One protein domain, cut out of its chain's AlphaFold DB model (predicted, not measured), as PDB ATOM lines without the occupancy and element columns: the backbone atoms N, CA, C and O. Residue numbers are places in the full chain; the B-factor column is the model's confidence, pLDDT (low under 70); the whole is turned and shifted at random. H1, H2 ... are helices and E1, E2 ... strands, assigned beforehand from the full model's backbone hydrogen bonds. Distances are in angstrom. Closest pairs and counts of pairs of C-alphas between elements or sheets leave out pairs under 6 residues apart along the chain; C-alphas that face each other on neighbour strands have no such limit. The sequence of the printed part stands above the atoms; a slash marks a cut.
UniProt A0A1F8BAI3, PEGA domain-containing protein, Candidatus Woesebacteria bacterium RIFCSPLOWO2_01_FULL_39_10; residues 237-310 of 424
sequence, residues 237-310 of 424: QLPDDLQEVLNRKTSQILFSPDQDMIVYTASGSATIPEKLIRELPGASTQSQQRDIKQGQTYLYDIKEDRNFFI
ATOM      1  N   GLN A 237      22.918 -36.378 -84.094       94.69
ATOM      2  CA  GLN A 237      24.215 -35.912 -84.602       94.69
ATOM      3  C   GLN A 237      25.155 -37.075 -84.956       94.69
ATOM      4  O   GLN A 237      26.243 -36.842 -85.478       94.69
ATOM      5  N   LEU A 238      24.757 -38.316 -84.660       96.25
ATOM      6  CA  LEU A 238      25.549 -39.525 -84.864       96.25
ATOM      7  C   LEU A 238      25.209 -40.203 -86.205       96.25
ATOM      8  O   LEU A 238      24.136 -39.957 -86.752       96.25
ATOM      9  N   PRO A 239      26.065 -41.096 -86.728       96.75
ATOM     10  CA  PRO A 239      25.753 -41.905 -87.911       96.75
ATOM     11  C   PRO A 239      24.499 -42.776 -87.732       96.75
ATOM     12  O   PRO A 239      24.263 -43.296 -86.639       96.75
ATOM     13  N   ASP A 240      23.728 -42.974 -88.806       96.12
ATOM     14  CA  ASP A 240      22.418 -43.651 -88.783       96.12
ATOM     15  C   ASP A 240      22.463 -45.052 -88.147       96.12
ATOM     16  O   ASP A 240      21.617 -45.382 -87.313       96.12
ATOM     17  N   ASP A 241      23.493 -45.844 -88.453       95.25
ATOM     18  CA  ASP A 241      23.668 -47.187 -87.884       95.25
ATOM     19  C   ASP A 241      23.834 -47.150 -86.355       95.25
ATOM     20  O   ASP A 241      23.266 -47.970 -85.625       95.25
ATOM     21  N   LEU A 242      24.578 -46.164 -85.839       96.06
ATOM     22  CA  LEU A 242      24.756 -45.987 -84.398       96.06
ATOM     23  C   LEU A 242      23.464 -45.487 -83.746       96.06
ATOM     24  O   LEU A 242      23.120 -45.936 -82.651       96.06
ATOM     25  N   GLN A 243      22.718 -44.606 -84.420       96.25
ATOM     26  CA  GLN A 243      21.400 -44.175 -83.950       96.25
ATOM     27  C   GLN A 243      20.449 -45.363 -83.802       96.25
ATOM     28  O   GLN A 243      19.729 -45.446 -82.805       96.25
ATOM     29  N   GLU A 244      20.438 -46.294 -84.761       95.12
ATOM     30  CA  GLU A 244      19.586 -47.479 -84.685       95.12
ATOM     31  C   GLU A 244      19.923 -48.330 -83.455       95.12
ATOM     32  O   GLU A 244      19.023 -48.694 -82.687       95.12
ATOM     33  N   VAL A 245      21.212 -48.607 -83.231       95.56
ATOM     34  CA  VAL A 245      21.674 -49.377 -82.069       95.56
ATOM     35  C   VAL A 245      21.296 -48.667 -80.772       95.56
ATOM     36  O   VAL A 245      20.662 -49.277 -79.908       95.56
ATOM     37  N   LEU A 246      21.612 -47.378 -80.639       94.12
ATOM     38  CA  LEU A 246      21.320 -46.611 -79.430       94.12
ATOM     39  C   LEU A 246      19.816 -46.562 -79.139       94.12
ATOM     40  O   LEU A 246      19.402 -46.846 -78.019       94.12
ATOM     41  N   ASN A 247      18.977 -46.306 -80.142       92.31
ATOM     42  CA  ASN A 247      17.534 -46.166 -79.943       92.31
ATOM     43  C   ASN A 247      16.809 -47.501 -79.705       92.31
ATOM     44  O   ASN A 247      15.786 -47.526 -79.021       92.31
ATOM     45  N   ARG A 248      17.289 -48.613 -80.283       92.12
ATOM     46  CA  ARG A 248      16.568 -49.903 -80.259       92.12
ATOM     47  C   ARG A 248      17.187 -50.963 -79.359       92.12
ATOM     48  O   ARG A 248      16.490 -51.903 -78.978       92.12
ATOM     49  N   LYS A 249      18.487 -50.870 -79.078       94.69
ATOM     50  CA  LYS A 249      19.283 -51.933 -78.441       94.69
ATOM     51  C   LYS A 249      19.946 -51.493 -77.143       94.69
ATOM     52  O   LYS A 249      20.790 -52.223 -76.632       94.69
ATOM     53  N   THR A 250      19.546 -50.361 -76.566       90.25
ATOM     54  CA  THR A 250      20.059 -49.905 -75.265       90.25
ATOM     55  C   THR A 250      18.943 -49.683 -74.245       90.25
ATOM     56  O   THR A 250      17.770 -49.544 -74.600       90.25
ATOM     57  N   SER A 251      19.286 -49.758 -72.959       85.38
ATOM     58  CA  SER A 251      18.388 -49.481 -71.826       85.38
ATOM     59  C   SER A 251      18.782 -48.226 -71.049       85.38
ATOM     60  O   SER A 251      17.911 -47.568 -70.482       85.38
ATOM     61  N   GLN A 252      20.078 -47.911 -71.019       86.50
ATOM     62  CA  GLN A 252      20.663 -46.727 -70.399       86.50
ATOM     63  C   GLN A 252      21.649 -46.110 -71.387       86.50
ATOM     64  O   GLN A 252      22.414 -46.841 -72.015       86.50
ATOM     65  N   ILE A 253      21.632 -44.783 -71.513       89.94
ATOM     66  CA  ILE A 253      22.563 -44.014 -72.344       89.94
ATOM     67  C   ILE A 253      22.996 -42.793 -71.541       89.94
ATOM     68  O   ILE A 253      22.151 -42.042 -71.053       89.94
ATOM     69  N   LEU A 254      24.302 -42.567 -71.438       90.50
ATOM     70  CA  LEU A 254      24.860 -41.384 -70.804       90.50
ATOM     71  C   LEU A 254      26.051 -40.858 -71.609       90.50
ATOM     72  O   LEU A 254      27.063 -41.532 -71.787       90.50
ATOM     73  N   PHE A 255      25.937 -39.618 -72.071       93.81
ATOM     74  CA  PHE A 255      27.028 -38.921 -72.748       93.81
ATOM     75  C   PHE A 255      28.063 -38.429 -71.738       93.81
ATOM     76  O   PHE A 255      27.696 -38.018 -70.632       93.81
ATOM     77  N   SER A 256      29.332 -38.424 -72.139       94.81
ATOM     78  CA  SER A 256      30.390 -37.743 -71.400       94.81
ATOM     79  C   SER A 256      30.091 -36.239 -71.275       94.81
ATOM     80  O   SER A 256      29.334 -35.687 -72.082       94.81
ATOM     81  N   PRO A 257      30.669 -35.543 -70.277       91.44
ATOM     82  CA  PRO A 257      30.498 -34.097 -70.119       91.44
ATOM     83  C   PRO A 257      30.842 -33.282 -71.378       91.44
ATOM     84  O   PRO A 257      30.141 -32.321 -71.692       91.44
ATOM     85  N   ASP A 258      31.876 -33.690 -72.121       94.00
ATOM     86  CA  ASP A 258      32.280 -33.089 -73.404       94.00
ATOM     87  C   ASP A 258      31.506 -33.619 -74.624       94.00
ATOM     88  O   ASP A 258      31.644 -33.070 -75.712       94.00
ATOM     89  N   GLN A 259      30.649 -34.626 -74.433       94.31
ATOM     90  CA  GLN A 259      29.818 -35.274 -75.452       94.31
ATOM     91  C   GLN A 259      30.586 -36.022 -76.549       94.31
ATOM     92  O   GLN A 259      29.983 -36.387 -77.552       94.31
ATOM     93  N   ASP A 260      31.874 -36.301 -76.347       95.12
ATOM     94  CA  ASP A 260      32.694 -37.066 -77.292       95.12
ATOM     95  C   ASP A 260      32.561 -38.588 -77.119       95.12
ATOM     96  O   ASP A 260      32.963 -39.356 -77.994       95.12
ATOM     97  N   MET A 261      32.008 -39.043 -75.993       96.62
ATOM     98  CA  MET A 261      31.837 -40.458 -75.675       96.62
ATOM     99  C   MET A 261      30.445 -40.753 -75.123       96.62
ATOM    100  O   MET A 261      29.765 -39.896 -74.551       96.62
ATOM    101  N   ILE A 262      30.032 -42.009 -75.268       96.88
ATOM    102  CA  ILE A 262      28.732 -42.506 -74.827       96.88
ATOM    103  C   ILE A 262      28.956 -43.786 -74.041       96.88
ATOM    104  O   ILE A 262      29.419 -44.772 -74.604       96.88
ATOM    105  N   VAL A 263      28.578 -43.802 -72.767       96.94
ATOM    106  CA  VAL A 263      28.443 -45.057 -72.022       96.94
ATOM    107  C   VAL A 263      26.999 -45.536 -72.129       96.94
ATOM    108  O   VAL A 263      26.060 -44.744 -72.000       96.94
ATOM    109  N   TYR A 264      26.802 -46.818 -72.425       95.94
ATOM    110  CA  TYR A 264      25.473 -47.392 -72.610       95.94
ATOM    111  C   TYR A 264      25.403 -48.848 -72.158       95.94
ATOM    112  O   TYR A 264      26.375 -49.597 -72.246       95.94
ATOM    113  N   THR A 265      24.222 -49.261 -71.705       95.19
ATOM    114  CA  THR A 265      23.926 -50.663 -71.379       95.19
ATOM    115  C   THR A 265      23.051 -51.256 -72.471       95.19
ATOM    116  O   THR A 265      22.000 -50.702 -72.806       95.19
ATOM    117  N   ALA A 266      23.469 -52.386 -73.037       95.38
ATOM    118  CA  ALA A 266      22.743 -53.053 -74.106       95.38
ATOM    119  C   ALA A 266      21.466 -53.729 -73.573       95.38
ATOM    120  O   ALA A 266      21.508 -54.573 -72.678       95.38
ATOM    121  N   SER A 267      20.310 -53.399 -74.146       92.62
ATOM    122  CA  SER A 267      19.029 -54.059 -73.856       92.62
ATOM    123  C   SER A 267      18.796 -55.308 -74.709       92.62
ATOM    124  O   SER A 267      17.929 -56.121 -74.385       92.62
ATOM    125  N   GLY A 268      19.594 -55.494 -75.762       93.75
ATOM    126  CA  GLY A 268      19.611 -56.667 -76.625       93.75
ATOM    127  C   GLY A 268      20.933 -56.765 -77.382       93.75
ATOM    128  O   GLY A 268      21.650 -55.775 -77.508       93.75
ATOM    129  N   SER A 269      21.253 -57.952 -77.895       96.81
ATOM    130  CA  SER A 269      22.472 -58.149 -78.684       96.81
ATOM    131  C   SER A 269      22.353 -57.535 -80.085       96.81
ATOM    132  O   SER A 269      21.269 -57.540 -80.685       96.81
ATOM    133  N   ALA A 270      23.465 -57.008 -80.595       96.12
ATOM    134  CA  ALA A 270      23.612 -56.426 -81.929       96.12
ATOM    135  C   ALA A 270      25.103 -56.327 -82.297       96.12
ATOM    136  O   ALA A 270      25.965 -56.536 -81.446       96.12
ATOM    137  N   THR A 271      25.395 -55.960 -83.539       97.12
ATOM    138  CA  THR A 271      26.755 -55.661 -83.993       97.12
ATOM    139  C   THR A 271      26.784 -54.228 -84.498       97.12
ATOM    140  O   THR A 271      25.971 -53.861 -85.344       97.12
ATOM    141  N   ILE A 272      27.694 -53.416 -83.966       96.75
ATOM    142  CA  ILE A 272      27.933 -52.061 -84.471       96.75
ATOM    143  C   ILE A 272      28.815 -52.176 -85.724       96.75
ATOM    144  O   ILE A 272      29.868 -52.810 -85.638       96.75
ATOM    145  N   PRO A 273      28.439 -51.602 -86.880       95.69
ATOM    146  CA  PRO A 273      29.291 -51.630 -88.068       95.69
ATOM    147  C   PRO A 273      30.620 -50.903 -87.841       95.69
ATOM    148  O   PRO A 273      30.731 -50.047 -86.966       95.69
ATOM    149  N   GLU A 274      31.643 -51.245 -88.618       93.56
ATOM    150  CA  GLU A 274      32.925 -50.531 -88.617       93.56
ATOM    151  C   GLU A 274      32.897 -49.328 -89.568       93.56
ATOM    152  O   GLU A 274      32.143 -49.322 -90.542       93.56
ATOM    153  N   LYS A 275      33.802 -48.365 -89.345       92.12
ATOM    154  CA  LYS A 275      34.043 -47.212 -90.234       92.12
ATOM    155  C   LYS A 275      32.815 -46.319 -90.404       92.12
ATOM    156  O   LYS A 275      32.585 -45.760 -91.477       92.12
ATOM    157  N   LEU A 276      32.056 -46.161 -89.326       92.38
ATOM    158  CA  LEU A 276      30.980 -45.184 -89.211       92.38
ATOM    159  C   LEU A 276      31.538 -43.758 -89.237       92.38
ATOM    160  O   LEU A 276      30.892 -42.846 -89.752       92.38
ATOM    161  N   ILE A 277      32.739 -43.564 -88.683       90.88
ATOM    162  CA  ILE A 277      33.445 -42.280 -88.657       90.88
ATOM    163  C   ILE A 277      34.893 -42.518 -89.099       90.88
ATOM    164  O   ILE A 277      35.478 -43.575 -88.869       90.88
ATOM    165  N   ARG A 278      35.477 -41.547 -89.810       87.38
ATOM    166  CA  ARG A 278      36.860 -41.649 -90.285       87.38
ATOM    167  C   ARG A 278      37.822 -41.648 -89.096       87.38
ATOM    168  O   ARG A 278      37.931 -40.635 -88.411       87.38
ATOM    169  N   GLU A 279      38.567 -42.737 -88.939       80.69
ATOM    170  CA  GLU A 279      39.589 -42.859 -87.900       80.69
ATOM    171  C   GLU A 279      40.685 -41.794 -88.044       80.69
ATOM    172  O   GLU A 279      41.140 -41.456 -89.148       80.69
ATOM    173  N   LEU A 280      41.119 -41.277 -86.898       83.06
ATOM    174  CA  LEU A 280      42.271 -40.395 -86.806       83.06
ATOM    175  C   LEU A 280      43.561 -41.234 -86.800       83.06
ATOM    176  O   LEU A 280      43.598 -42.295 -86.175       83.06
ATOM    177  N   PRO A 281      44.641 -40.774 -87.458       83.62
ATOM    178  CA  PRO A 281      45.952 -41.387 -87.283       83.62
ATOM    179  C   PRO A 281      46.330 -41.409 -85.798       83.62
ATOM    180  O   PRO A 281      46.202 -40.389 -85.124       83.62
ATOM    181  N   GLY A 282      46.797 -42.557 -85.302       81.25
ATOM    182  CA  GLY A 282      47.156 -42.709 -83.889       81.25
ATOM    183  C   GLY A 282      45.970 -42.899 -82.936       81.25
ATOM    184  O   GLY A 282      46.131 -42.662 -81.742       81.25
ATOM    185  N   ALA A 283      44.798 -43.314 -83.439       86.88
ATOM    186  CA  ALA A 283      43.660 -43.715 -82.607       86.88
ATOM    187  C   ALA A 283      44.033 -44.807 -81.584       86.88
ATOM    188  O   ALA A 283      45.025 -45.527 -81.745       86.88
ATOM    189  N   SER A 284      43.216 -44.956 -80.538       90.56
ATOM    190  CA  SER A 284      43.453 -45.917 -79.462       90.56
ATOM    191  C   SER A 284      43.708 -47.326 -79.988       90.56
ATOM    192  O   SER A 284      42.915 -47.904 -80.726       90.56
ATOM    193  N   THR A 285      44.797 -47.937 -79.533       91.00
ATOM    194  CA  THR A 285      45.160 -49.312 -79.900       91.00
ATOM    195  C   THR A 285      44.513 -50.357 -78.993       91.00
ATOM    196  O   THR A 285      44.875 -51.531 -79.060       91.00
ATOM    197  N   GLN A 286      43.617 -49.947 -78.091       94.56
ATOM    198  CA  GLN A 286      42.974 -50.869 -77.160       94.56
ATOM    199  C   GLN A 286      41.961 -51.771 -77.869       94.56
ATOM    200  O   GLN A 286      41.402 -51.426 -78.913       94.56
ATOM    201  N   SER A 287      41.743 -52.954 -77.289       93.88
ATOM    202  CA  SER A 287      40.800 -53.936 -77.821       93.88
ATOM    203  C   SER A 287      39.382 -53.371 -77.795       93.88
ATOM    204  O   SER A 287      38.885 -52.975 -76.743       93.88
ATOM    205  N   GLN A 288      38.742 -53.340 -78.962       95.12
ATOM    206  CA  GLN A 288      37.342 -52.957 -79.106       95.12
ATOM    207  C   GLN A 288      36.447 -54.196 -79.231       95.12
ATOM    208  O   GLN A 288      36.874 -55.238 -79.728       95.12
ATOM    209  N   GLN A 289      35.185 -54.058 -78.832       97.25
ATOM    210  CA  GLN A 289      34.143 -55.068 -78.974       97.25
ATOM    211  C   GLN A 289      32.899 -54.433 -79.597       97.25
ATOM    212  O   GLN A 289      32.186 -53.686 -78.937       97.25
ATOM    213  N   ARG A 290      32.609 -54.752 -80.861       96.62
ATOM    214  CA  ARG A 290      31.418 -54.251 -81.575       96.62
ATOM    215  C   ARG A 290      30.220 -55.190 -81.526       96.62
ATOM    216  O   ARG A 290      29.092 -54.732 -81.694       96.62
ATOM    217  N   ASP A 291      30.458 -56.470 -81.253       97.75
ATOM    218  CA  ASP A 291      29.409 -57.441 -80.954       97.75
ATOM    219  C   ASP A 291      28.935 -57.242 -79.513       97.75
ATOM    220  O   ASP A 291      29.516 -57.762 -78.549       97.75
ATOM    221  N   ILE A 292      27.884 -56.441 -79.370       97.50
ATOM    222  CA  ILE A 292      27.285 -56.139 -78.079       97.50
ATOM    223  C   ILE A 292      26.345 -57.259 -77.652       97.50
ATOM    224  O   ILE A 292      25.614 -57.841 -78.458       97.50
ATOM    225  N   LYS A 293      26.343 -57.550 -76.354       98.00
ATOM    226  CA  LYS A 293      25.513 -58.577 -75.728       98.00
ATOM    227  C   LYS A 293      24.552 -57.937 -74.742       98.00
ATOM    228  O   LYS A 293      24.919 -57.017 -74.017       98.00
ATOM    229  N   GLN A 294      23.329 -58.454 -74.702       95.94
ATOM    230  CA  GLN A 294      22.311 -58.020 -73.747       95.94
ATOM    231  C   GLN A 294      22.838 -58.014 -72.301       95.94
ATOM    232  O   GLN A 294      23.482 -58.967 -71.870       95.94
ATOM    233  N   GLY A 295      22.521 -56.956 -71.554       90.88
ATOM    234  CA  GLY A 295      22.884 -56.780 -70.146       90.88
ATOM    235  C   GLY A 295      24.288 -56.220 -69.916       90.88
ATOM    236  O   GLY A 295      24.564 -55.751 -68.818       90.88
ATOM    237  N   GLN A 296      25.153 -56.211 -70.933       96.62
ATOM    238  CA  GLN A 296      26.517 -55.696 -70.812       96.62
ATOM    239  C   GLN A 296      26.574 -54.182 -71.049       96.62
ATOM    240  O   GLN A 296      25.778 -53.617 -71.808       96.62
ATOM    241  N   THR A 297      27.538 -53.535 -70.400       97.19
ATOM    242  CA  THR A 297      27.810 -52.102 -70.513       97.19
ATOM    243  C   THR A 297      29.061 -51.860 -71.346       97.19
ATOM    244  O   THR A 297      30.105 -52.486 -71.137       97.19
ATOM    245  N   TYR A 298      28.947 -50.914 -72.272       98.38
ATOM    246  CA  TYR A 298      29.983 -50.528 -73.218       98.38
ATOM    247  C   TYR A 298      30.171 -49.015 -73.225       98.38
ATOM    248  O   TYR A 298      29.306 -48.264 -72.766       98.38
ATOM    249  N   LEU A 299      31.293 -48.580 -73.782       98.25
ATOM    250  CA  LEU A 299      31.593 -47.185 -74.044       98.25
ATOM    251  C   LEU A 299      31.983 -47.008 -75.504       98.25
ATOM    252  O   LEU A 299      32.923 -47.637 -75.979       98.25
ATOM    253  N   TYR A 300      31.286 -46.115 -76.193       97.75
ATOM    254  CA  TYR A 300      31.570 -45.742 -77.568       97.75
ATOM    255  C   TYR A 300      32.292 -44.390 -77.613       97.75
ATOM    256  O   TYR A 300      31.755 -43.396 -77.120       97.75
ATOM    257  N   ASP A 301      33.486 -44.343 -78.205       96.75
ATOM    258  CA  ASP A 301      34.198 -43.105 -78.540       96.75
ATOM    259  C   ASP A 301      33.778 -42.648 -79.941       96.75
ATOM    260  O   ASP A 301      34.029 -43.323 -80.943       96.75
ATOM    261  N   ILE A 302      33.108 -41.494 -79.996       95.31
ATOM    262  CA  ILE A 302      32.563 -40.926 -81.232       95.31
ATOM    263  C   ILE A 302      33.693 -40.432 -82.136       95.31
ATOM    264  O   ILE A 302      33.597 -40.544 -83.354       95.31
ATOM    265  N   LYS A 303      34.777 -39.895 -81.570       92.56
ATOM    266  CA  LYS A 303      35.880 -39.328 -82.354       92.56
ATOM    267  C   LYS A 303      36.728 -40.406 -83.007       92.56
ATOM    268  O   LYS A 303      37.202 -40.208 -84.123       92.56
ATOM    269  N   GLU A 304      36.932 -41.515 -82.308       93.31
ATOM    270  CA  GLU A 304      37.791 -42.597 -82.785       93.31
ATOM    271  C   GLU A 304      37.036 -43.716 -83.503       93.31
ATOM    272  O   GLU A 304      37.695 -44.579 -84.073       93.31
ATOM    273  N   ASP A 305      35.695 -43.702 -83.488       95.62
ATOM    274  CA  ASP A 305      34.860 -44.830 -83.918       95.62
ATOM    275  C   ASP A 305      35.351 -46.116 -83.251       95.62
ATOM    276  O   ASP A 305      35.905 -47.003 -83.897       95.62
ATOM    277  N   ARG A 306      35.230 -46.202 -81.925       95.69
ATOM    278  CA  ARG A 306      35.629 -47.397 -81.167       95.69
ATOM    279  C   ARG A 306      34.629 -47.699 -80.078       95.69
ATOM    280  O   ARG A 306      34.123 -46.791 -79.431       95.69
ATOM    281  N   ASN A 307      34.379 -48.986 -79.859       97.62
ATOM    282  CA  ASN A 307      33.490 -49.452 -78.804       97.62
ATOM    283  C   ASN A 307      34.234 -50.353 -77.821       97.62
ATOM    284  O   ASN A 307      34.766 -51.387 -78.216       97.62
ATOM    285  N   PHE A 308      34.254 -49.995 -76.547       97.94
ATOM    286  CA  PHE A 308      34.987 -50.696 -75.501       97.94
ATOM    287  C   PHE A 308      34.024 -51.394 -74.548       97.94
ATOM    288  O   PHE A 308      33.003 -50.836 -74.151       97.94
ATOM    289  N   PHE A 309      34.346 -52.627 -74.167       98.06
ATOM    290  CA  PHE A 309      33.618 -53.335 -73.119       98.06
ATOM    291  C   PHE A 309      34.019 -52.795 -71.743       98.06
ATOM    292  O   PHE A 309      35.205 -52.716 -71.430       98.06
ATOM    293  N   ILE A 310      33.034 -52.453 -70.908       97.50
ATOM    294  CA  ILE A 310      33.274 -51.907 -69.566       97.50
ATOM    295  C   ILE A 310      33.005 -52.959 -68.493       97.50
ATOM    296  O   ILE A 310      33.851 -53.200 -67.628       97.50
TER     297      ILE A 310
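AT A GLANCE: This is residues 237 to 310 of the 424 residues of the protein "PEGA domain-containing protein" of Candidatus Woesebacteria bacterium RIFCSPLOWO2_01_FULL_39_10 (UniProt A0A1F8BAI3). A strongly twisted sheet of four strands, E1 to E4, has the one short helix H1 over one of its faces. From E2 the chain swings out in a wide loop, residues 267 to 296, which passes on the helix's side of the sheet, reaches as far as Pro 281 and comes back to E3. The printed part has 74 residues with one named helix and four named strands, in the order H1 E1 E2 E3 E4; the sheet's order is E1 - E2 - E3 - E4, all antiparallel. The class is mixed, helices and strands, with under half of the residues in named elements, 32 of 74. The whole is compact, with a radius of gyration of the C-alphas of 11.4 A, and spans 33 by 23 by 21 A.

HOW THE PARTS SIT: H1, residues 240 to 249, is on the sheet at a height over the sheet of 9.8 A, and every O i to N i+4 pair inside it is within hydrogen-bond range. E1, residues 250 to 255, follows by a tight link, and E2, residues 261 to 266, makes a hairpin with it. H1 lies over E2, and on the local plane it runs only just slantwise to the strands, at 32 degrees to E2. The closest C-alphas of H1 and E2 are those of Lys 249 and Ala 266, 5.7 A apart. E1 and E2 are antiparallel at 166 degrees, with N 254 and O 263 2.9 A apart. E3, residues 297 to 301, is antiparallel to E2 at 152 degrees, with N 300 and O 262 2.8 A apart. E4, residues 306 to 310, is antiparallel to E3 at 152 degrees, with N 308 and O 299 2.8 A apart. The four strands form a meander, each strand the antiparallel neighbour of the one before. With H1 the sheet makes two layers, a helix on one face of a sheet. E1 and E4 are the edge strands and are apart.

IN THESE COORDINATES: H1 begins at C-alpha 240, (22.418, -43.651, -88.783), and is 13.6 A long. E1 measures 13.2 A and E2 15.6 A, from C-alpha 261 at (31.837, -40.458, -75.675). E3 measures 13.6 A, and E4 12.7 A, ending at C-alpha 310, (33.274, -51.907, -69.566).

THE WHOLE: The two C-alphas farthest apart, those of Ser 267 and Pro 281, are 32.6 A apart. E2 to E3 is a long link of 30 residues, in which residues 270 to 271 pair antiparallel with residues 291 to 292. The printed part has no cut. Its mean pLDDT is 93.9, and no printed residue is under 70.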